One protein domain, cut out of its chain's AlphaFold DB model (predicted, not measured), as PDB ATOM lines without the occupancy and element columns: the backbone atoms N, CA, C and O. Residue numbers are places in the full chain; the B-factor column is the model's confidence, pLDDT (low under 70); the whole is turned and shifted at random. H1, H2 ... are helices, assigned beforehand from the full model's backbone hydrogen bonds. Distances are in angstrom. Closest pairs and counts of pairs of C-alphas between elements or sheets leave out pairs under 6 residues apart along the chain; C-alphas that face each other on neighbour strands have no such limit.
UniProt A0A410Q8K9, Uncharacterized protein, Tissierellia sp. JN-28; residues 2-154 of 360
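Overview. This is residues 2 to 154 of the 360 residues of an uncharacterized protein of Tissierellia sp. JN-28 (UniProt A0A410Q8K9). A long helical hairpin, H3 and H4, makes the longest axis; a smaller hairpin, H1 and H2, packs on the end away from its turn, and short H6 packs on H4. The all-helix printed part has 153 residues, with six named helices, H1 to H6 in order, and is loose, with a radius of gyration of the C-alphas of 19.1 A and spans of 60 by 39 by 28 A.

Along the chain. H3, residues 48 to 82, is 50.9 A long from C-alpha 48 at (92.814, 160.049, 105.616). H4, residues 88 to 122, is 47.1 A long, with a kink of 60 degrees near residue 115. H1 is residues 2 to 15, H2 26 to 40, H5 135 to 142 and H6 146 to 154, ending at C-alpha 154 (120.961, 157.522, 127.580).

Arrangement. H3 and H4 touch, closest C-alphas Asp 80 and His 91, 5.8 A, at a shallow tilt of 12 degrees, opposite ways. Every O i to N i+4 pair is within hydrogen-bond range in H1, H3 and H5; H2 has 8 of 11, H4 28 of 31, H6 2 of 5, beside 4 of 6 O i to N i+3 pairs.

Size, cuts and confidence. The printed part has no cut; H4 to H5 is a long link. Residues 2 to 44 have pLDDT under 70.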
ATOM      1  N   LYS A   2      97.494 144.047 121.826       40.78
ATOM      2  CA  LYS A   2      96.568 143.354 120.897       40.78
ATOM      3  C   LYS A   2      96.119 144.208 119.711       40.78
ATOM      4  O   LYS A   2      96.292 143.801 118.577       40.78
ATOM      5  N   ASP A   3      95.667 145.431 119.950       53.91
ATOM      6  CA  ASP A   3      94.905 146.142 118.930       53.91
ATOM      7  C   ASP A   3      95.716 146.699 117.743       53.91
ATOM      8  O   ASP A   3      95.372 146.427 116.591       53.91
ATOM      9  N   LEU A   4      96.786 147.464 117.969       49.59
ATOM     10  CA  LEU A   4      97.584 148.025 116.866       49.59
ATOM     11  C   LEU A   4      98.588 147.006 116.297       49.59
ATOM     12  O   LEU A   4      98.861 146.992 115.099       49.59
ATOM     13  N   HIS A   5      99.106 146.104 117.137       50.03
ATOM     14  CA  HIS A   5     100.001 145.037 116.686       50.03
ATOM     15  C   HIS A   5      99.264 144.015 115.816       50.03
ATOM     16  O   HIS A   5      99.835 143.570 114.826       50.03
ATOM     17  N   GLU A   6      98.009 143.661 116.124       57.91
ATOM     18  CA  GLU A   6      97.196 142.810 115.243       57.91
ATOM     19  C   GLU A   6      96.910 143.508 113.916       57.91
ATOM     20  O   GLU A   6      97.039 142.871 112.874       57.91
ATOM     21  N   VAL A   7      96.614 144.811 113.933       58.91
ATOM     22  CA  VAL A   7      96.419 145.626 112.724       58.91
ATOM     23  C   VAL A   7      97.671 145.624 111.845       58.91
ATOM     24  O   VAL A   7      97.592 145.280 110.668       58.91
ATOM     25  N   LEU A   8      98.847 145.907 112.406       57.53
ATOM     26  CA  LEU A   8     100.096 145.977 111.640       57.53
ATOM     27  C   LEU A   8     100.630 144.612 111.233       57.53
ATOM     28  O   LEU A   8     101.196 144.466 110.153       57.53
ATOM     29  N   THR A   9     100.435 143.597 112.071       55.59
ATOM     30  CA  THR A   9     100.788 142.217 111.732       55.59
ATOM     31  C   THR A   9      99.878 141.699 110.626       55.59
ATOM     32  O   THR A   9     100.350 140.999 109.734       55.59
ATOM     33  N   SER A  10      98.589 142.050 110.644       59.34
ATOM     34  CA  SER A  10      97.642 141.699 109.580       59.34
ATOM     35  C   SER A  10      97.968 142.446 108.293       59.34
ATOM     36  O   SER A  10      98.085 141.806 107.254       59.34
ATOM     37  N   PHE A  11      98.250 143.747 108.373       63.84
ATOM     38  CA  PHE A  11      98.677 144.558 107.236       63.84
ATOM     39  C   PHE A  11     100.005 144.073 106.631       63.84
ATOM     40  O   PHE A  11     100.106 143.909 105.421       63.84
ATOM     41  N   SER A  12     101.009 143.742 107.449       56.94
ATOM     42  CA  SER A  12     102.296 143.189 106.996       56.94
ATOM     43  C   SER A  12     102.147 141.796 106.366       56.94
ATOM     44  O   SER A  12     102.710 141.522 105.302       56.94
ATOM     45  N   LYS A  13     101.319 140.926 106.964       61.53
ATOM     46  CA  LYS A  13     100.951 139.618 106.389       61.53
ATOM     47  C   LYS A  13     100.183 139.762 105.078       61.53
ATOM     48  O   LYS A  13     100.283 138.900 104.211       61.53
ATOM     49  N   GLU A  14      99.393 140.818 104.934       59.47
ATOM     50  CA  GLU A  14      98.650 141.091 103.711       59.47
ATOM     51  C   GLU A  14      99.552 141.686 102.626       59.47
ATOM     52  O   GLU A  14      99.488 141.238 101.486       59.47
ATOM     53  N   LEU A  15     100.476 142.587 102.973       54.94
ATOM     54  CA  LEU A  15     101.508 143.100 102.063       54.94
ATOM     55  C   LEU A  15     102.430 141.993 101.541       54.94
ATOM     56  O   LEU A  15     102.755 141.986 100.362       54.94
ATOM     57  N   THR A  16     102.801 141.021 102.379       54.59
ATOM     58  CA  THR A  16     103.587 139.847 101.944       54.59
ATOM     59  C   THR A  16     102.798 138.877 101.055       54.59
ATOM     60  O   THR A  16     103.409 138.070 100.359       54.59
ATOM     61  N   ARG A  17     101.458 138.953 101.040       54.84
ATOM     62  CA  ARG A  17     100.579 138.214 100.110       54.84
ATOM     63  C   ARG A  17     100.329 138.952  98.795       54.84
ATOM     64  O   ARG A  17      99.872 138.331  97.837       54.84
ATOM     65  N   VAL A  18     100.600 140.255  98.733       55.66
ATOM     66  CA  VAL A  18     100.610 141.004  97.473       55.66
ATOM     67  C   VAL A  18     101.885 140.593  96.734       55.66
ATOM     68  O   VAL A  18     102.983 141.009  97.087       55.66
ATOM     69  N   ASN A  19     101.731 139.685  95.767       46.59
ATOM     70  CA  ASN A  19     102.813 139.133  94.948       46.59
ATOM     71  C   ASN A  19     103.762 140.217  94.402       46.59
ATOM     72  O   ASN A  19     103.330 141.330  94.101       46.59
ATOM     73  N   GLN A  20     105.026 139.831  94.189       49.53
ATOM     74  CA  GLN A  20     106.152 140.640  93.683       49.53
ATOM     75  C   GLN A  20     105.913 141.380  92.343       49.53
ATOM     76  O   GLN A  20     106.788 142.125  91.914       49.53
ATOM     77  N   ASP A  21     104.738 141.244  91.722       46.47
ATOM     78  CA  ASP A  21     104.392 141.821  90.417       46.47
ATOM     79  C   ASP A  21     103.405 143.006  90.475       46.47
ATOM     80  O   ASP A  21     103.181 143.653  89.456       46.47
ATOM     81  N   ASN A  22     102.825 143.336  91.639       55.59
ATOM     82  CA  ASN A  22     101.910 144.480  91.785       55.59
ATOM     83  C   ASN A  22     102.460 145.510  92.779       55.59
ATOM     84  O   ASN A  22     102.238 145.420  93.988       55.59
ATOM     85  N   VAL A  23     103.150 146.526  92.254       56.53
ATOM     86  CA  VAL A  23     103.532 147.713  93.028       56.53
ATOM     87  C   VAL A  23     102.260 148.502  93.342       56.53
ATOM     88  O   VAL A  23     101.717 149.181  92.475       56.53
ATOM     89  N   LEU A  24     101.768 148.388  94.578       58.47
ATOM     90  CA  LEU A  24     100.661 149.210  95.067       58.47
ATOM     91  C   LEU A  24     101.039 150.691  94.958       58.47
ATOM     92  O   LEU A  24     102.115 151.106  95.394       58.47
ATOM     93  N   THR A  25     100.142 151.501  94.409       65.12
ATOM     94  CA  THR A  25     100.294 152.957  94.426       65.12
ATOM     95  C   THR A  25     100.198 153.482  95.866       65.12
ATOM     96  O   THR A  25      99.560 152.868  96.725       65.12
ATOM     97  N   LYS A  26     100.789 154.656  96.146       61.31
ATOM     98  CA  LYS A  26     100.703 155.324  97.467       61.31
ATOM     99  C   LYS A  26      99.256 155.388  97.973       61.31
ATOM    100  O   LYS A  26      99.006 155.120  99.143       61.31
ATOM    101  N   LYS A  27      98.314 155.695  97.077       65.19
ATOM    102  CA  LYS A  27      96.884 155.802  97.377       65.19
ATOM    103  C   LYS A  27      96.276 154.464  97.803       65.19
ATOM    104  O   LYS A  27      95.626 154.409  98.835       65.19
ATOM    105  N   GLU A  28      96.553 153.383  97.079       65.25
ATOM    106  CA  GLU A  28      96.053 152.041  97.425       65.25
ATOM    107  C   GLU A  28      96.650 151.517  98.734       65.25
ATOM    108  O   GLU A  28      95.975 150.835  99.503       65.25
ATOM    109  N   LEU A  29      97.916 151.846  99.006       64.62
ATOM    110  CA  LEU A  29      98.565 151.512 100.270       64.62
ATOM    111  C   LEU A  29      97.919 152.271 101.437       64.62
ATOM    112  O   LEU A  29      97.683 151.685 102.492       64.62
ATOM    113  N   CYS A  30      97.594 153.549 101.221       64.69
ATOM    114  CA  CYS A  30      96.877 154.377 102.182       64.69
ATOM    115  C   CYS A  30      95.461 153.840 102.435       64.69
ATOM    116  O   CYS A  30      95.094 153.603 103.580       64.69
ATOM    117  N   ASP A  31      94.690 153.558 101.387       68.31
ATOM    118  CA  ASP A  31      93.326 153.037 101.520       68.31
ATOM    119  C   ASP A  31      93.295 151.698 102.282       68.31
ATOM    120  O   ASP A  31      92.410 151.472 103.111       68.31
ATOM    121  N   LYS A  32      94.301 150.837 102.071       66.94
ATOM    122  CA  LYS A  32      94.466 149.590 102.834       66.94
ATOM    123  C   LYS A  32      94.864 149.826 104.286       66.94
ATOM    124  O   LYS A  32      94.280 149.216 105.165       66.94
ATOM    125  N   LEU A  33      95.840 150.689 104.566       67.00
ATOM    126  CA  LEU A  33      96.210 151.027 105.948       67.00
ATOM    127  C   LEU A  33      95.020 151.630 106.703       67.00
ATOM    128  O   LEU A  33      94.779 151.274 107.853       67.00
ATOM    129  N   TYR A  34      94.249 152.489 106.034       68.00
ATOM    130  CA  TYR A  34      93.059 153.103 106.599       68.00
ATOM    131  C   TYR A  34      92.001 152.070 106.966       68.00
ATOM    132  O   TYR A  34      91.466 152.149 108.060       68.00
ATOM    133  N   SER A  35      91.714 151.079 106.115       68.56
ATOM    134  CA  SER A  35      90.663 150.087 106.397       68.56
ATOM    135  C   SER A  35      90.928 149.244 107.651       68.56
ATOM    136  O   SER A  35      89.986 148.752 108.268       68.56
ATOM    137  N   PHE A  36      92.190 149.110 108.068       64.69
ATOM    138  CA  PHE A  36      92.549 148.471 109.334       64.69
ATOM    139  C   PHE A  36      92.390 149.382 110.562       64.69
ATOM    140  O   PHE A  36      92.264 148.880 111.680       64.69
ATOM    141  N   ILE A  37      92.425 150.701 110.369       66.06
ATOM    142  CA  ILE A  37      92.377 151.714 111.434       66.06
ATOM    143  C   ILE A  37      90.951 152.273 111.586       66.06
ATOM    144  O   ILE A  37      90.511 152.511 112.704       66.06
ATOM    145  N   ASP A  38      90.197 152.382 110.490       68.12
ATOM    146  CA  ASP A  38      88.820 152.891 110.388       68.12
ATOM    147  C   ASP A  38      87.848 152.305 111.432       68.12
ATOM    148  O   ASP A  38      87.163 153.084 112.095       68.12
ATOM    149  N   PRO A  39      87.842 150.984 111.728       68.56
ATOM    150  CA  PRO A  39      86.975 150.425 112.768       68.56
ATOM    151  C   PRO A  39      87.255 150.961 114.180       68.56
ATOM    152  O   PRO A  39      86.423 150.796 115.066       68.56
ATOM    153  N   LYS A  40      88.430 151.561 114.402       65.75
ATOM    154  CA  LYS A  40      88.890 152.108 115.687       65.75
ATOM    155  C   LYS A  40      88.789 153.627 115.764       65.75
ATOM    156  O   LYS A  40      89.116 154.193 116.798       65.75
ATOM    157  N   LEU A  41      88.359 154.276 114.683       66.12
ATOM    158  CA  LEU A  41      88.206 155.727 114.620       66.12
ATOM    159  C   LEU A  41      86.802 156.202 115.043       66.12
ATOM    160  O   LEU A  41      86.571 157.397 115.010       66.12
ATOM    161  N   GLU A  42      85.870 155.312 115.423       64.25
ATOM    162  CA  GLU A  42      84.539 155.603 116.019       64.25
ATOM    163  C   GLU A  42      83.766 156.833 115.464       64.25
ATOM    164  O   GLU A  42      83.010 157.488 116.178       64.25
ATOM    165  N   GLY A  43      83.890 157.150 114.170       63.56
ATOM    166  CA  GLY A  43      83.204 158.299 113.555       63.56
ATOM    167  C   GLY A  43      83.945 159.641 113.646       63.56
ATOM    168  O   GLY A  43      83.365 160.683 113.333       63.56
ATOM    169  N   GLU A  44      85.223 159.637 114.021       65.69
ATOM    170  CA  GLU A  44      86.107 160.799 113.971       65.69
ATOM    171  C   GLU A  44      86.306 161.288 112.525       65.69
ATOM    172  O   GLU A  44      86.737 160.549 111.636       65.69
ATOM    173  N   ASN A  45      86.019 162.571 112.277       71.38
ATOM    174  CA  ASN A  45      86.275 163.208 110.985       71.38
ATOM    175  C   ASN A  45      87.771 163.538 110.859       71.38
ATOM    176  O   ASN A  45      88.224 164.586 111.328       71.38
ATOM    177  N   VAL A  46      88.527 162.613 110.269       71.69
ATOM    178  CA  VAL A  46      89.974 162.721 110.062       71.69
ATOM    179  C   VAL A  46      90.293 162.719 108.568       71.69
ATOM    180  O   VAL A  46      89.773 161.896 107.813       71.69
ATOM    181  N   ASP A  47      91.190 163.609 108.141       81.06
ATOM    182  CA  ASP A  47      91.765 163.546 106.798       81.06
ATOM    183  C   ASP A  47      92.627 162.279 106.663       81.06
ATOM    184  O   ASP A  47      93.639 162.109 107.349       81.06
ATOM    185  N   LYS A  48      92.201 161.371 105.777       75.88
ATOM    186  CA  LYS A  48      92.814 160.049 105.616       75.88
ATOM    187  C   LYS A  48      94.273 160.129 105.182       75.88
ATOM    188  O   LYS A  48      95.087 159.343 105.661       75.88
ATOM    189  N   GLU A  49      94.609 161.045 104.274       78.00
ATOM    190  CA  GLU A  49      95.971 161.136 103.750       78.00
ATOM    191  C   GLU A  49      96.914 161.704 104.813       78.00
ATOM    192  O   GLU A  49      97.980 161.127 105.044       78.00
ATOM    193  N   ILE A  50      96.492 162.757 105.524       81.75
ATOM    194  CA  ILE A  50      97.278 163.352 106.617       81.75
ATOM    195  C   ILE A  50      97.493 162.336 107.741       81.75
ATOM    196  O   ILE A  50      98.619 162.151 108.203       81.75
ATOM    197  N   PHE A  51      96.443 161.624 108.148       81.88
ATOM    198  CA  PHE A  51      96.528 160.647 109.232       81.88
ATOM    199  C   PHE A  51      97.522 159.525 108.936       81.88
ATOM    200  O   PHE A  51      98.359 159.196 109.774       81.88
ATOM    201  N   ILE A  52      97.468 158.954 107.732       78.12
ATOM    202  CA  ILE A  52      98.372 157.868 107.336       78.12
ATOM    203  C   ILE A  52      99.795 158.388 107.176       78.12
ATOM    204  O   ILE A  52     100.745 157.717 107.579       78.12
ATOM    205  N   SER A  53      99.951 159.590 106.618       83.25
ATOM    206  CA  SER A  53     101.257 160.226 106.472       83.25
ATOM    207  C   SER A  53     101.911 160.463 107.838       83.25
ATOM    208  O   SER A  53     103.064 160.081 108.043       83.25
ATOM    209  N   ASN A  54     101.155 160.987 108.807       86.38
ATOM    210  CA  ASN A  54     101.608 161.139 110.188       86.38
ATOM    211  C   ASN A  54     101.920 159.794 110.840       86.38
ATOM    212  O   ASN A  54     102.968 159.654 111.463       86.38
ATOM    213  N   TYR A  55     101.048 158.797 110.674       83.75
ATOM    214  CA  TYR A  55     101.262 157.456 111.208       83.75
ATOM    215  C   TYR A  55     102.606 156.879 110.741       83.75
ATOM    216  O   TYR A  55     103.413 156.439 111.559       83.75
ATOM    217  N   ILE A  56     102.878 156.932 109.431       81.38
ATOM    218  CA  ILE A  56     104.134 156.443 108.845       81.38
ATOM    219  C   ILE A  56     105.325 157.245 109.375       81.38
ATOM    220  O   ILE A  56     106.323 156.651 109.777       81.38
ATOM    221  N   TYR A  57     105.222 158.574 109.395       85.94
ATOM    222  CA  TYR A  57     106.301 159.450 109.845       85.94
ATOM    223  C   TYR A  57     106.685 159.196 111.311       85.94
ATOM    224  O   TYR A  57     107.857 158.980 111.625       85.94
ATOM    225  N   ILE A  58     105.698 159.157 112.209       87.19
ATOM    226  CA  ILE A  58     105.923 158.903 113.636       87.19
ATOM    227  C   ILE A  58     106.459 157.482 113.844       87.19
ATOM    228  O   ILE A  58     107.402 157.285 114.608       87.19
ATOM    229  N   LEU A  59     105.927 156.491 113.121       85.12
ATOM    230  CA  LEU A  59     106.421 155.116 113.193       85.12
ATOM    231  C   LEU A  59     107.892 155.007 112.764       85.12
ATOM    232  O   LEU A  59     108.657 154.295 113.408       85.12
ATOM    233  N   GLN A  60     108.310 155.720 111.715       85.25
ATOM    234  CA  GLN A  60     109.714 155.759 111.291       85.25
ATOM    235  C   GLN A  60     110.625 156.322 112.389       85.25
ATOM    236  O   GLN A  60     111.689 155.755 112.638       85.25
ATOM    237  N   LYS A  61     110.200 157.390 113.077       88.94
ATOM    238  CA  LYS A  61     110.933 157.961 114.220       88.94
ATOM    239  C   LYS A  61     111.048 156.963 115.375       88.94
ATOM    240  O   LYS A  61     112.150 156.728 115.859       88.94
ATOM    241  N   ILE A  62     109.942 156.312 115.737       88.19
ATOM    242  CA  ILE A  62     109.905 155.268 116.773       88.19
ATOM    243  C   ILE A  62     110.859 154.117 116.436       88.19
ATOM    244  O   ILE A  62     111.613 153.666 117.294       88.19
ATOM    245  N   ILE A  63     110.833 153.625 115.193       86.75
ATOM    246  CA  ILE A  63     111.705 152.528 114.755       86.75
ATOM    247  C   ILE A  63     113.174 152.948 114.833       86.75
ATOM    248  O   ILE A  63     113.985 152.168 115.325       86.75
ATOM    249  N   ALA A  64     113.512 154.166 114.401       88.94
ATOM    250  CA  ALA A  64     114.877 154.679 114.493       88.94
ATOM    251  C   ALA A  64     115.370 154.732 115.950       88.94
ATOM    252  O   ALA A  64     116.461 154.243 116.239       88.94
ATOM    253  N   ASP A  65     114.548 155.240 116.873       92.56
ATOM    254  CA  ASP A  65     114.888 155.277 118.300       92.56
ATOM    255  C   ASP A  65     115.042 153.863 118.893       92.56
ATOM    256  O   ASP A  65     115.990 153.602 119.633       92.56
ATOM    257  N   LEU A  66     114.169 152.914 118.533       92.94
ATOM    258  CA  LEU A  66     114.281 151.517 118.974       92.94
ATOM    259  C   LEU A  66     115.529 150.817 118.423       92.94
ATOM    260  O   LEU A  66     116.140 150.024 119.140       92.94
ATOM    261  N   CYS A  67     115.893 151.065 117.162       93.06
ATOM    262  CA  CYS A  67     117.116 150.536 116.561       93.06
ATOM    263  C   CYS A  67     118.343 151.014 117.336       93.06
ATOM    264  O   CYS A  67     119.118 150.181 117.798       93.06
ATOM    265  N   GLU A  68     118.449 152.320 117.574       95.38
ATOM    266  CA  GLU A  68     119.568 152.897 118.318       95.38
ATOM    267  C   GLU A  68     119.661 152.358 119.750       95.38
ATOM    268  O   GLU A  68     120.739 151.983 120.209       95.38
ATOM    269  N   ILE A  69     118.534 152.252 120.463       96.19
ATOM    270  CA  ILE A  69     118.523 151.667 121.811       96.19
ATOM    271  C   ILE A  69     118.997 150.210 121.780       96.19
ATOM    272  O   ILE A  69     119.732 149.778 122.667       96.19
ATOM    273  N   ASN A  70     118.569 149.428 120.787       94.69
ATOM    274  CA  ASN A  70     118.964 148.026 120.684       94.69
ATOM    275  C   ASN A  70     120.453 147.869 120.356       94.69
ATOM    276  O   ASN A  70     121.086 146.996 120.950       94.69
ATOM    277  N   GLU A  71     120.999 148.698 119.466       96.62
ATOM    278  CA  GLU A  71     122.439 148.768 119.185       96.62
ATOM    279  C   GLU A  71     123.207 149.102 120.470       96.62
ATOM    280  O   GLU A  71     124.015 148.295 120.931       96.62
ATOM    281  N   ARG A  72     122.823 150.180 121.165       96.75
ATOM    282  CA  ARG A  72     123.452 150.575 122.434       96.75
ATOM    283  C   ARG A  72     123.376 149.480 123.499       96.75
ATOM    284  O   ARG A  72     124.331 149.256 124.235       96.75
ATOM    285  N   LEU A  73     122.254 148.766 123.615       97.69
ATOM    286  CA  LEU A  73     122.115 147.651 124.560       97.69
ATOM    287  C   LEU A  73     123.032 146.467 124.224       97.69
ATOM    288  O   LEU A  73     123.479 145.774 125.143       97.69
ATOM    289  N   GLN A  74     123.286 146.207 122.938       97.06
ATOM    290  CA  GLN A  74     124.244 145.188 122.511       97.06
ATOM    291  C   GLN A  74     125.670 145.613 122.863       97.06
ATOM    292  O   GLN A  74     126.389 144.819 123.474       97.06
ATOM    293  N   ASP A  75     126.023 146.866 122.583       96.75
ATOM    294  CA  ASP A  75     127.342 147.427 122.879       96.75
ATOM    295  C   ASP A  75     127.621 147.438 124.384       96.75
ATOM    296  O   ASP A  75     128.628 146.896 124.831       96.75
ATOM    297  N   LEU A  76     126.683 147.936 125.195       97.06
ATOM    298  CA  LEU A  76     126.782 147.933 126.659       97.06
ATOM    299  C   LEU A  76     126.977 146.523 127.226       97.06
ATOM    300  O   LEU A  76     127.767 146.322 128.147       97.06
ATOM    301  N   LYS A  77     126.261 145.531 126.682       96.06
ATOM    302  CA  LYS A  77     126.397 144.131 127.101       96.06
ATOM    303  C   LYS A  77     127.762 143.560 126.719       96.06
ATOM    304  O   LYS A  77     128.327 142.791 127.492       96.06
ATOM    305  N   HIS A  78     128.257 143.888 125.528       96.06
ATOM    306  CA  HIS A  78     129.585 143.481 125.088       96.06
ATOM    307  C   HIS A  78     130.659 144.113 125.981       96.06
ATOM    308  O   HIS A  78     131.482 143.392 126.537       96.06
ATOM    309  N   LEU A  79     130.591 145.428 126.206       94.81
ATOM    310  CA  LEU A  79     131.515 146.163 127.068       94.81
ATOM    311  C   LEU A  79     131.547 145.587 128.491       94.81
ATOM    312  O   LEU A  79     132.627 145.220 128.949       94.81
ATOM    313  N   ASP A  80     130.387 145.389 129.136       94.50
ATOM    314  CA  ASP A  80     130.290 144.835 130.505       94.50
ATOM    315  C   ASP A  80     130.886 143.422 130.615       94.50
ATOM    316  O   ASP A  80     131.344 143.029 131.681       94.50
ATOM    317  N   ALA A  81     130.903 142.650 129.522       93.31
ATOM    318  CA  ALA A  81     131.521 141.326 129.485       93.31
ATOM    319  C   ALA A  81     133.039 141.362 129.230       93.31
ATOM    320  O   ALA A  81     133.724 140.385 129.529       93.31
ATOM    321  N   THR A  82     133.553 142.446 128.642       94.06
ATOM    322  CA  THR A  82     134.965 142.576 128.240       94.06
ATOM    323  C   THR A  82     135.839 143.337 129.227       94.06
ATOM    324  O   THR A  82     137.046 143.095 129.253       94.06
ATOM    325  N   ILE A  83     135.273 144.255 130.016       93.19
ATOM    326  CA  ILE A  83     136.064 145.020 130.984       93.19
ATOM    327  C   ILE A  83     136.552 144.120 132.140       93.19
ATOM    328  O   ILE A  83     135.873 143.151 132.494       93.19
ATOM    329  N   PRO A  84     137.737 144.399 132.722       92.06
ATOM    330  CA  PRO A  84     138.270 143.617 133.836       92.06
ATOM    331  C   PRO A  84     137.350 143.647 135.059       92.06
ATOM    332  O   PRO A  84     136.818 144.698 135.413       92.06
ATOM    333  N   ALA A  85     137.223 142.507 135.744       87.75
ATOM    334  CA  ALA A  85     136.290 142.331 136.858       87.75
ATOM    335  C   ALA A  85     136.570 143.260 138.054       87.75
ATOM    336  O   ALA A  85     135.683 143.498 138.873       87.75
ATOM    337  N   GLU A  86     137.794 143.778 138.173       87.00
ATOM    338  CA  GLU A  86     138.197 144.683 139.248       87.00
ATOM    339  C   GLU A  86     137.636 146.103 139.064       87.00
ATOM    340  O   GLU A  86     137.596 146.881 140.020       87.00
ATOM    341  N   LYS A  87     137.166 146.449 137.858       87.19
ATOM    342  CA  LYS A  87     136.624 147.770 137.523       87.19
ATOM    343  C   LYS A  87     135.151 147.915 137.909       87.19
ATOM    344  O   LYS A  87     134.264 148.101 137.075       87.19
ATOM    345  N   ASP A  88     134.876 147.821 139.206       87.19
ATOM    346  CA  ASP A  88     133.511 147.776 139.739       87.19
ATOM    347  C   ASP A  88     132.655 149.012 139.381       87.19
ATOM    348  O   ASP A  88     131.473 148.867 139.059       87.19
ATOM    349  N   TYR A  89     133.223 150.225 139.379       88.75
ATOM    350  CA  TYR A  89     132.479 151.436 138.996       88.75
ATOM    351  C   TYR A  89     132.122 151.465 137.507       88.75
ATOM    352  O   TYR A  89     130.977 151.785 137.179       88.75
ATOM    353  N   GLU A  90     133.033 151.053 136.618       91.75
ATOM    354  CA  GLU A  90     132.745 150.928 135.181       91.75
ATOM    355  C   GLU A  90     131.622 149.904 134.935       91.75
ATOM    356  O   GLU A  90     130.641 150.219 134.256       91.75
ATOM    357  N   HIS A  91     131.675 148.724 135.570       94.12
ATOM    358  CA  HIS A  91     130.587 147.735 135.507       94.12
ATOM    359  C   HIS A  91     129.250 148.312 135.997       94.12
ATOM    360  O   HIS A  91     128.200 148.125 135.370       94.12
ATOM    361  N   ARG A  92     129.253 149.030 137.127       93.75
ATOM    362  CA  ARG A  92     128.044 149.667 137.665       93.75
ATOM    363  C   ARG A  92     127.486 150.731 136.719       93.75
ATOM    364  O   ARG A  92     126.269 150.747 136.521       93.75
ATOM    365  N   LYS A  93     128.343 151.550 136.097       95.44
ATOM    366  CA  LYS A  93     127.957 152.547 135.087       95.44
ATOM    367  C   LYS A  93     127.287 151.868 133.891       95.44
ATOM    368  O   LYS A  93     126.145 152.191 133.565       95.44
ATOM    369  N   LEU A  94     127.926 150.862 133.292       96.69
ATOM    370  CA  LEU A  94     127.382 150.146 132.128       96.69
ATOM    371  C   LEU A  94     126.025 149.495 132.431       96.69
ATOM    372  O   LEU A  94     125.075 149.622 131.656       96.69
ATOM    373  N   ARG A  95     125.888 148.852 133.596       96.81
ATOM    374  CA  ARG A  95     124.623 148.233 134.028       96.81
ATOM    375  C   ARG A  95     123.529 149.260 134.305       96.81
ATOM    376  O   ARG A  95     122.363 148.989 134.008       96.81
ATOM    377  N   TYR A  96     123.881 150.428 134.844       96.75
ATOM    378  CA  TYR A  96     122.953 151.545 135.015       96.75
ATOM    379  C   TYR A  96     122.396 152.005 133.664       96.75
ATOM    380  O   TYR A  96     121.177 151.973 133.475       96.75
ATOM    381  N   PHE A  97     123.261 152.314 132.692       98.06
ATOM    382  CA  PHE A  97     122.830 152.734 131.354       98.06
ATOM    383  C   PHE A  97     122.079 151.630 130.604       98.06
ATOM    384  O   PHE A  97     121.108 151.917 129.903       98.06
ATOM    385  N   ALA A  98     122.429 150.356 130.805       98.00
ATOM    386  CA  ALA A  98     121.687 149.240 130.223       98.00
ATOM    387  C   ALA A  98     120.261 149.148 130.786       98.00
ATOM    388  O   ALA A  98     119.312 148.884 130.049       98.00
ATOM    389  N   ASN A  99     120.080 149.375 132.088       97.75
ATOM    390  CA  ASN A  99     118.752 149.407 132.698       97.75
ATOM    391  C   ASN A  99     117.952 150.640 132.265       97.75
ATOM    392  O   ASN A  99     116.760 150.511 131.991       97.75
ATOM    393  N   LEU A 100     118.603 151.799 132.152       97.19
ATOM    394  CA  LEU A 100     117.995 153.036 131.663       97.19
ATOM    395  C   LEU A 100     117.473 152.866 130.221       97.19
ATOM    396  O   LEU A 100     116.302 153.124 129.951       97.19
ATOM    397  N   ASN A 101     118.290 152.307 129.324       98.00
ATOM    398  CA  ASN A 101     117.909 152.028 127.935       98.00
ATOM    399  C   ASN A 101     116.824 150.941 127.812       98.00
ATOM    400  O   ASN A 101     115.933 151.055 126.972       98.00
ATOM    401  N   LYS A 102     116.827 149.903 128.665       97.94
ATOM    402  CA  LYS A 102     115.728 148.915 128.703       97.94
ATOM    403  C   LYS A 102     114.394 149.568 129.063       97.94
ATOM    404  O   LYS A 102     113.401 149.284 128.404       97.94
ATOM    405  N   ARG A 103     114.380 150.452 130.068       97.19
ATOM    406  CA  ARG A 103     113.168 151.191 130.461       97.19
ATOM    407  C   ARG A 103     112.665 152.084 129.328       97.19
ATOM    408  O   ARG A 103     111.482 152.014 129.022       97.19
ATOM    409  N   ALA A 104     113.553 152.827 128.664       96.62
ATOM    410  CA  ALA A 104     113.205 153.624 127.483       96.62
ATOM    411  C   ALA A 104     112.612 152.773 126.353       96.62
ATOM    412  O   ALA A 104     111.579 153.112 125.787       96.62
ATOM    413  N   ARG A 105     113.216 151.619 126.049       96.12
ATOM    414  CA  ARG A 105     112.675 150.692 125.047       96.12
ATOM    415  C   ARG A 105     111.264 150.234 125.412       96.12
ATOM    416  O   ARG A 105     110.384 150.214 124.554       96.12
ATOM    417  N   ASP A 106     111.055 149.842 126.666       93.25
ATOM    418  CA  ASP A 106     109.765 149.348 127.139       93.25
ATOM    419  C   ASP A 106     108.703 150.475 127.137       93.25
ATOM    420  O   ASP A 106     107.559 150.233 126.750       93.25
ATOM    421  N   GLU A 107     109.086 151.717 127.459       94.88
ATOM    422  CA  GLU A 107     108.253 152.922 127.325       94.88
ATOM    423  C   GLU A 107     107.851 153.177 125.865       94.88
ATOM    424  O   GLU A 107     106.666 153.350 125.573       94.88
ATOM    425  N   ILE A 108     108.806 153.136 124.931       91.06
ATOM    426  CA  ILE A 108     108.548 153.342 123.500       91.06
ATOM    427  C   ILE A 108     107.622 152.248 122.952       91.06
ATOM    428  O   ILE A 108     106.684 152.538 122.208       91.06
ATOM    429  N   ILE A 109     107.827 150.987 123.348       86.81
ATOM    430  CA  ILE A 109     106.936 149.873 122.982       86.81
ATOM    431  C   ILE A 109     105.531 150.089 123.562       86.81
ATOM    432  O   ILE A 109     104.529 149.815 122.891       86.81
ATOM    433  N   ASN A 110     105.428 150.594 124.792       87.62
ATOM    434  CA  ASN A 110     104.151 150.935 125.406       87.62
ATOM    435  C   ASN A 110     103.441 152.059 124.630       87.62
ATOM    436  O   ASN A 110     102.274 151.892 124.271       87.62
ATOM    437  N   PHE A 111     104.151 153.140 124.288       87.81
ATOM    438  CA  PHE A 111     103.627 154.229 123.462       87.81
ATOM    439  C   PHE A 111     103.127 153.712 122.110       87.81
ATOM    440  O   PHE A 111     101.954 153.887 121.781       87.81
ATOM    441  N   LEU A 112     103.973 152.979 121.382       83.88
ATOM    442  CA  LEU A 112     103.632 152.378 120.095       83.88
ATOM    443  C   LEU A 112     102.388 151.486 120.188       83.88
ATOM    444  O   LEU A 112     101.543 151.503 119.301       83.88
ATOM    445  N   SER A 113     102.269 150.680 121.244       75.81
ATOM    446  CA  SER A 113     101.255 149.623 121.301       75.81
ATOM    447  C   SER A 113      99.911 150.027 121.908       75.81
ATOM    448  O   SER A 113      98.959 149.245 121.787       75.81
ATOM    449  N   ILE A 114      99.858 151.163 122.610       80.12
ATOM    450  CA  ILE A 114      98.676 151.632 123.349       80.12
ATOM    451  C   ILE A 114      98.333 153.084 123.002       80.12
ATOM    452  O   ILE A 114      97.170 153.357 122.749       80.12
ATOM    453  N   ARG A 115      99.309 154.002 122.957       85.19
ATOM    454  CA  ARG A 115      99.049 155.456 122.907       85.19
ATOM    455  C   ARG A 115      99.170 156.099 121.526       85.19
ATOM    456  O   ARG A 115      98.671 157.201 121.340       85.19
ATOM    457  N   LEU A 116      99.837 155.453 120.567       84.75
ATOM    458  CA  LEU A 116     100.091 156.051 119.251       84.75
ATOM    459  C   LEU A 116      98.795 156.413 118.508       84.75
ATOM    460  O   LEU A 116      98.735 157.457 117.867       84.75
ATOM    461  N   LEU A 117      97.769 155.559 118.588       81.31
ATOM    462  CA  LEU A 117      96.489 155.820 117.927       81.31
ATOM    463  C   LEU A 117      95.795 157.048 118.526       81.31
ATOM    464  O   LEU A 117      95.432 157.953 117.780       81.31
ATOM    465  N   ASP A 118      95.688 157.101 119.855       83.94
ATOM    466  CA  ASP A 118      95.095 158.233 120.575       83.94
ATOM    467  C   ASP A 118      95.838 159.532 120.251       83.94
ATOM    468  O   ASP A 118      95.219 160.527 119.886       83.94
ATOM    469  N   TYR A 119      97.174 159.494 120.253       87.31
ATOM    470  CA  TYR A 119      98.009 160.637 119.886       87.31
ATOM    471  C   TYR A 119      97.713 161.139 118.462       87.31
ATOM    472  O   TYR A 119      97.570 162.336 118.225       87.31
ATOM    473  N   LEU A 120      97.575 160.239 117.486       84.81
ATOM    474  CA  LEU A 120      97.249 160.626 116.109       84.81
ATOM    475  C   LEU A 120      95.850 161.244 115.979       84.81
ATOM    476  O   LEU A 120      95.658 162.124 115.141       84.81
ATOM    477  N   ILE A 121      94.887 160.804 116.794       83.38
ATOM    478  CA  ILE A 121      93.529 161.364 116.837       83.38
ATOM    479  C   ILE A 121      93.539 162.747 117.500       83.38
ATOM    480  O   ILE A 121      92.975 163.693 116.945       83.38
ATOM    481  N   GLU A 122      94.219 162.894 118.639       86.44
ATOM    482  CA  GLU A 122      94.388 164.171 119.351       86.44
ATOM    483  C   GLU A 122      95.052 165.229 118.457       86.44
ATOM    484  O   GLU A 122      94.665 166.399 118.465       86.44
ATOM    485  N   HIS A 123      95.995 164.801 117.614       86.31
ATOM    486  CA  HIS A 123      96.741 165.660 116.700       86.31
ATOM    487  C   HIS A 123      96.266 165.577 115.236       86.31
ATOM    488  O   HIS A 123      97.015 165.921 114.321       86.31
ATOM    489  N   LYS A 124      95.005 165.191 114.991       81.94
ATOM    490  CA  LYS A 124      94.439 164.986 113.638       81.94
ATOM    491  C   LYS A 124      94.502 166.191 112.693       81.94
ATOM    492  O   LYS A 124      94.424 166.019 111.480       81.94
ATOM    493  N   SER A 125      94.609 167.409 113.226       82.69
ATOM    494  CA  SER A 125      94.714 168.652 112.444       82.69
ATOM    495  C   SER A 125      96.155 169.082 112.155       82.69
ATOM    496  O   SER A 125      96.369 170.119 111.525       82.69
ATOM    497  N   VAL A 126      97.146 168.352 112.665       85.25
ATOM    498  CA  VAL A 126      98.571 168.642 112.479       85.25
ATOM    499  C   VAL A 126      99.100 167.761 111.358       85.25
ATOM    500  O   VAL A 126      98.869 166.562 111.369       85.25
ATOM    501  N   ASP A 127      99.841 168.325 110.411       86.94
ATOM    502  CA  ASP A 127     100.573 167.555 109.401       86.94
ATOM    503  C   ASP A 127     102.064 167.542 109.769       86.94
ATOM    504  O   ASP A 127     102.817 168.458 109.434       86.94
ATOM    505  N   TYR A 128     102.474 166.528 110.536       84.69
ATOM    506  CA  TYR A 128     103.865 166.347 110.957       84.69
ATOM    507  C   TYR A 128     104.762 165.980 109.774       84.69
ATOM    508  O   TYR A 128     105.913 166.412 109.702       84.69
ATOM    509  N   ALA A 129     104.235 165.196 108.833       81.88
ATOM    510  CA  ALA A 129     105.005 164.663 107.721       81.88
ATOM    511  C   ALA A 129     105.424 165.742 106.712       81.88
ATOM    512  O   ALA A 129     106.510 165.630 106.143       81.88
ATOM    513  N   SER A 130     104.605 166.777 106.492       84.81
ATOM    514  CA  SER A 130     104.978 167.915 105.638       84.81
ATOM    515  C   SER A 130     105.746 169.017 106.375       84.81
ATOM    516  O   SER A 130     106.409 169.829 105.731       84.81
ATOM    517  N   ARG A 131     105.711 169.040 107.714       83.62
ATOM    518  CA  ARG A 131     106.335 170.077 108.559       83.62
ATOM    519  C   ARG A 131     107.538 169.562 109.351       83.62
ATOM    520  O   ARG A 131     107.741 169.948 110.499       83.62
ATOM    521  N   GLN A 132     108.362 168.725 108.729       83.25
ATOM    522  CA  GLN A 132     109.513 168.092 109.390       83.25
ATOM    523  C   GLN A 132     110.585 169.086 109.852       83.25
ATOM    524  O   GLN A 132     111.333 168.773 110.771       83.25
ATOM    525  N   ASP A 133     110.655 170.277 109.252       85.69
ATOM    526  CA  ASP A 133     111.604 171.332 109.639       85.69
ATOM    527  C   ASP A 133     111.063 172.246 110.755       85.69
ATOM    528  O   ASP A 133     111.769 173.126 111.258       85.69
ATOM    529  N   ASP A 134     109.807 172.056 111.174       87.75
ATOM    530  CA  ASP A 134     109.194 172.850 112.230       87.75
ATOM    531  C   ASP A 134     109.704 172.401 113.605       87.75
ATOM    532  O   ASP A 134     109.316 171.362 114.145       87.75
ATOM    533  N   LYS A 135     110.591 173.208 114.191       83.12
ATOM    534  CA  LYS A 135     111.196 172.925 115.500       83.12
ATOM    535  C   LYS A 135     110.160 172.760 116.614       83.12
ATOM    536  O   LYS A 135     110.357 171.921 117.485       83.12
ATOM    537  N   GLY A 136     109.075 173.538 116.595       84.25
ATOM    538  CA  GLY A 136     108.047 173.486 117.635       84.25
ATOM    539  C   GLY A 136     107.246 172.189 117.570       84.25
ATOM    540  O   GLY A 136     107.039 171.535 118.591       84.25
ATOM    541  N   LEU A 137     106.857 171.774 116.362       84.25
ATOM    542  CA  LEU A 137     106.159 170.502 116.162       84.25
ATOM    543  C   LEU A 137     107.051 169.295 116.448       84.25
ATOM    544  O   LEU A 137     106.587 168.332 117.057       84.25
ATOM    545  N   ASN A 138     108.326 169.356 116.063       82.69
ATOM    546  CA  ASN A 138     109.289 168.314 116.406       82.69
ATOM    547  C   ASN A 138     109.450 168.172 117.919       82.69
ATOM    548  O   ASN A 138     109.480 167.052 118.412       82.69
ATOM    549  N   LEU A 139     109.486 169.286 118.658       83.62
ATOM    550  CA  LEU A 139     109.569 169.260 120.118       83.62
ATOM    551  C   LEU A 139     108.330 168.605 120.744       83.62
ATOM    552  O   LEU A 139     108.458 167.792 121.657       83.62
ATOM    553  N   MET A 140     107.134 168.919 120.230       84.00
ATOM    554  CA  MET A 140     105.899 168.254 120.664       84.00
ATOM    555  C   MET A 140     105.955 166.749 120.391       84.00
ATOM    556  O   MET A 140     105.661 165.959 121.282       84.00
ATOM    557  N   LEU A 141     106.398 166.341 119.200       84.81
ATOM    558  CA  LEU A 141     106.523 164.926 118.855       84.81
ATOM    559  C   LEU A 141     107.577 164.202 119.710       84.81
ATOM    560  O   LEU A 141     107.376 163.064 120.121       84.81
ATOM    561  N   GLN A 142     108.688 164.863 120.029       84.94
ATOM    562  CA  GLN A 142     109.713 164.315 120.919       84.94
ATOM    563  C   GLN A 142     109.214 164.152 122.360       84.94
ATOM    564  O   GLN A 142     109.764 163.354 123.109       84.94
ATOM    565  N   SER A 143     108.160 164.865 122.761       83.75
ATOM    566  CA  SER A 143     107.577 164.727 124.099       83.75
ATOM    567  C   SER A 143     106.680 163.489 124.269       83.75
ATOM    568  O   SER A 143     106.186 163.240 125.368       83.75
ATOM    569  N   CYS A 144     106.475 162.683 123.214       87.00
ATOM    570  CA  CYS A 144     105.664 161.460 123.271       87.00
ATOM    571  C   CYS A 144     106.201 160.402 124.248       87.00
ATOM    572  O   CYS A 144     105.417 159.625 124.799       87.00
ATOM    573  N   TYR A 145     107.520 160.353 124.422       90.19
ATOM    574  CA  TYR A 145     108.225 159.485 125.361       90.19
ATOM    575  C   TYR A 145     109.581 160.105 125.712       90.19
ATOM    576  O   TYR A 145     110.198 160.786 124.890       90.19
ATOM    577  N   GLU A 146     110.050 159.857 126.931       92.19
ATOM    578  CA  GLU A 146     111.187 160.557 127.546       92.19
ATOM    579  C   GLU A 146     112.478 160.455 126.721       92.19
ATOM    580  O   GLU A 146     113.178 161.451 126.505       92.19
ATOM    581  N   TYR A 147     112.751 159.263 126.183       94.31
ATOM    582  CA  TYR A 147     113.951 158.989 125.393       94.31
ATOM    583  C   TYR A 147     114.124 159.923 124.192       94.31
ATOM    584  O   TYR A 147     115.240 160.355 123.918       94.31
ATOM    585  N   SER A 148     113.048 160.258 123.468       90.00
ATOM    586  CA  SER A 148     113.174 161.085 122.258       90.00
ATOM    587  C   SER A 148     113.657 162.496 122.595       90.00
ATOM    588  O   SER A 148     114.429 163.097 121.846       90.00
ATOM    589  N   PHE A 149     113.222 163.010 123.746       88.25
ATOM    590  CA  PHE A 149     113.558 164.344 124.216       88.25
ATOM    591  C   PHE A 149     114.942 164.392 124.881       88.25
ATOM    592  O   PHE A 149     115.720 165.315 124.648       88.25
ATOM    593  N   PHE A 150     115.282 163.377 125.683       91.81
ATOM    594  CA  PHE A 150     116.503 163.340 126.500       91.81
ATOM    595  C   PHE A 150     117.569 162.367 125.997       91.81
ATOM    596  O   PHE A 150     118.469 161.981 126.739       91.81
ATOM    597  N   LYS A 151     117.500 162.003 124.719       92.88
ATOM    598  CA  LYS A 151     118.308 160.981 124.045       92.88
ATOM    599  C   LYS A 151     119.783 160.925 124.449       92.88
ATOM    600  O   LYS A 151     120.293 159.857 124.767       92.88
ATOM    601  N   LYS A 152     120.453 162.082 124.500       93.56
ATOM    602  CA  LYS A 152     121.875 162.198 124.870       93.56
ATOM    603  C   LYS A 152     122.207 161.639 126.260       93.56
ATOM    604  O   LYS A 152     123.290 161.112 126.450       93.56
ATOM    605  N   TYR A 153     121.275 161.690 127.213       96.19
ATOM    606  CA  TYR A 153     121.480 161.194 128.580       96.19
ATOM    607  C   TYR A 153     121.341 159.676 128.709       96.19
ATOM    608  O   TYR A 153     121.567 159.128 129.783       96.19
ATOM    609  N   TYR A 154     120.978 158.983 127.630       96.81
ATOM    610  CA  TYR A 154     120.961 157.522 127.580       96.81
ATOM    611  C   TYR A 154     122.275 156.944 127.049       96.81
ATOM    612  O   TYR A 154     122.439 155.719 127.060       96.81
TER     613      TYR A 154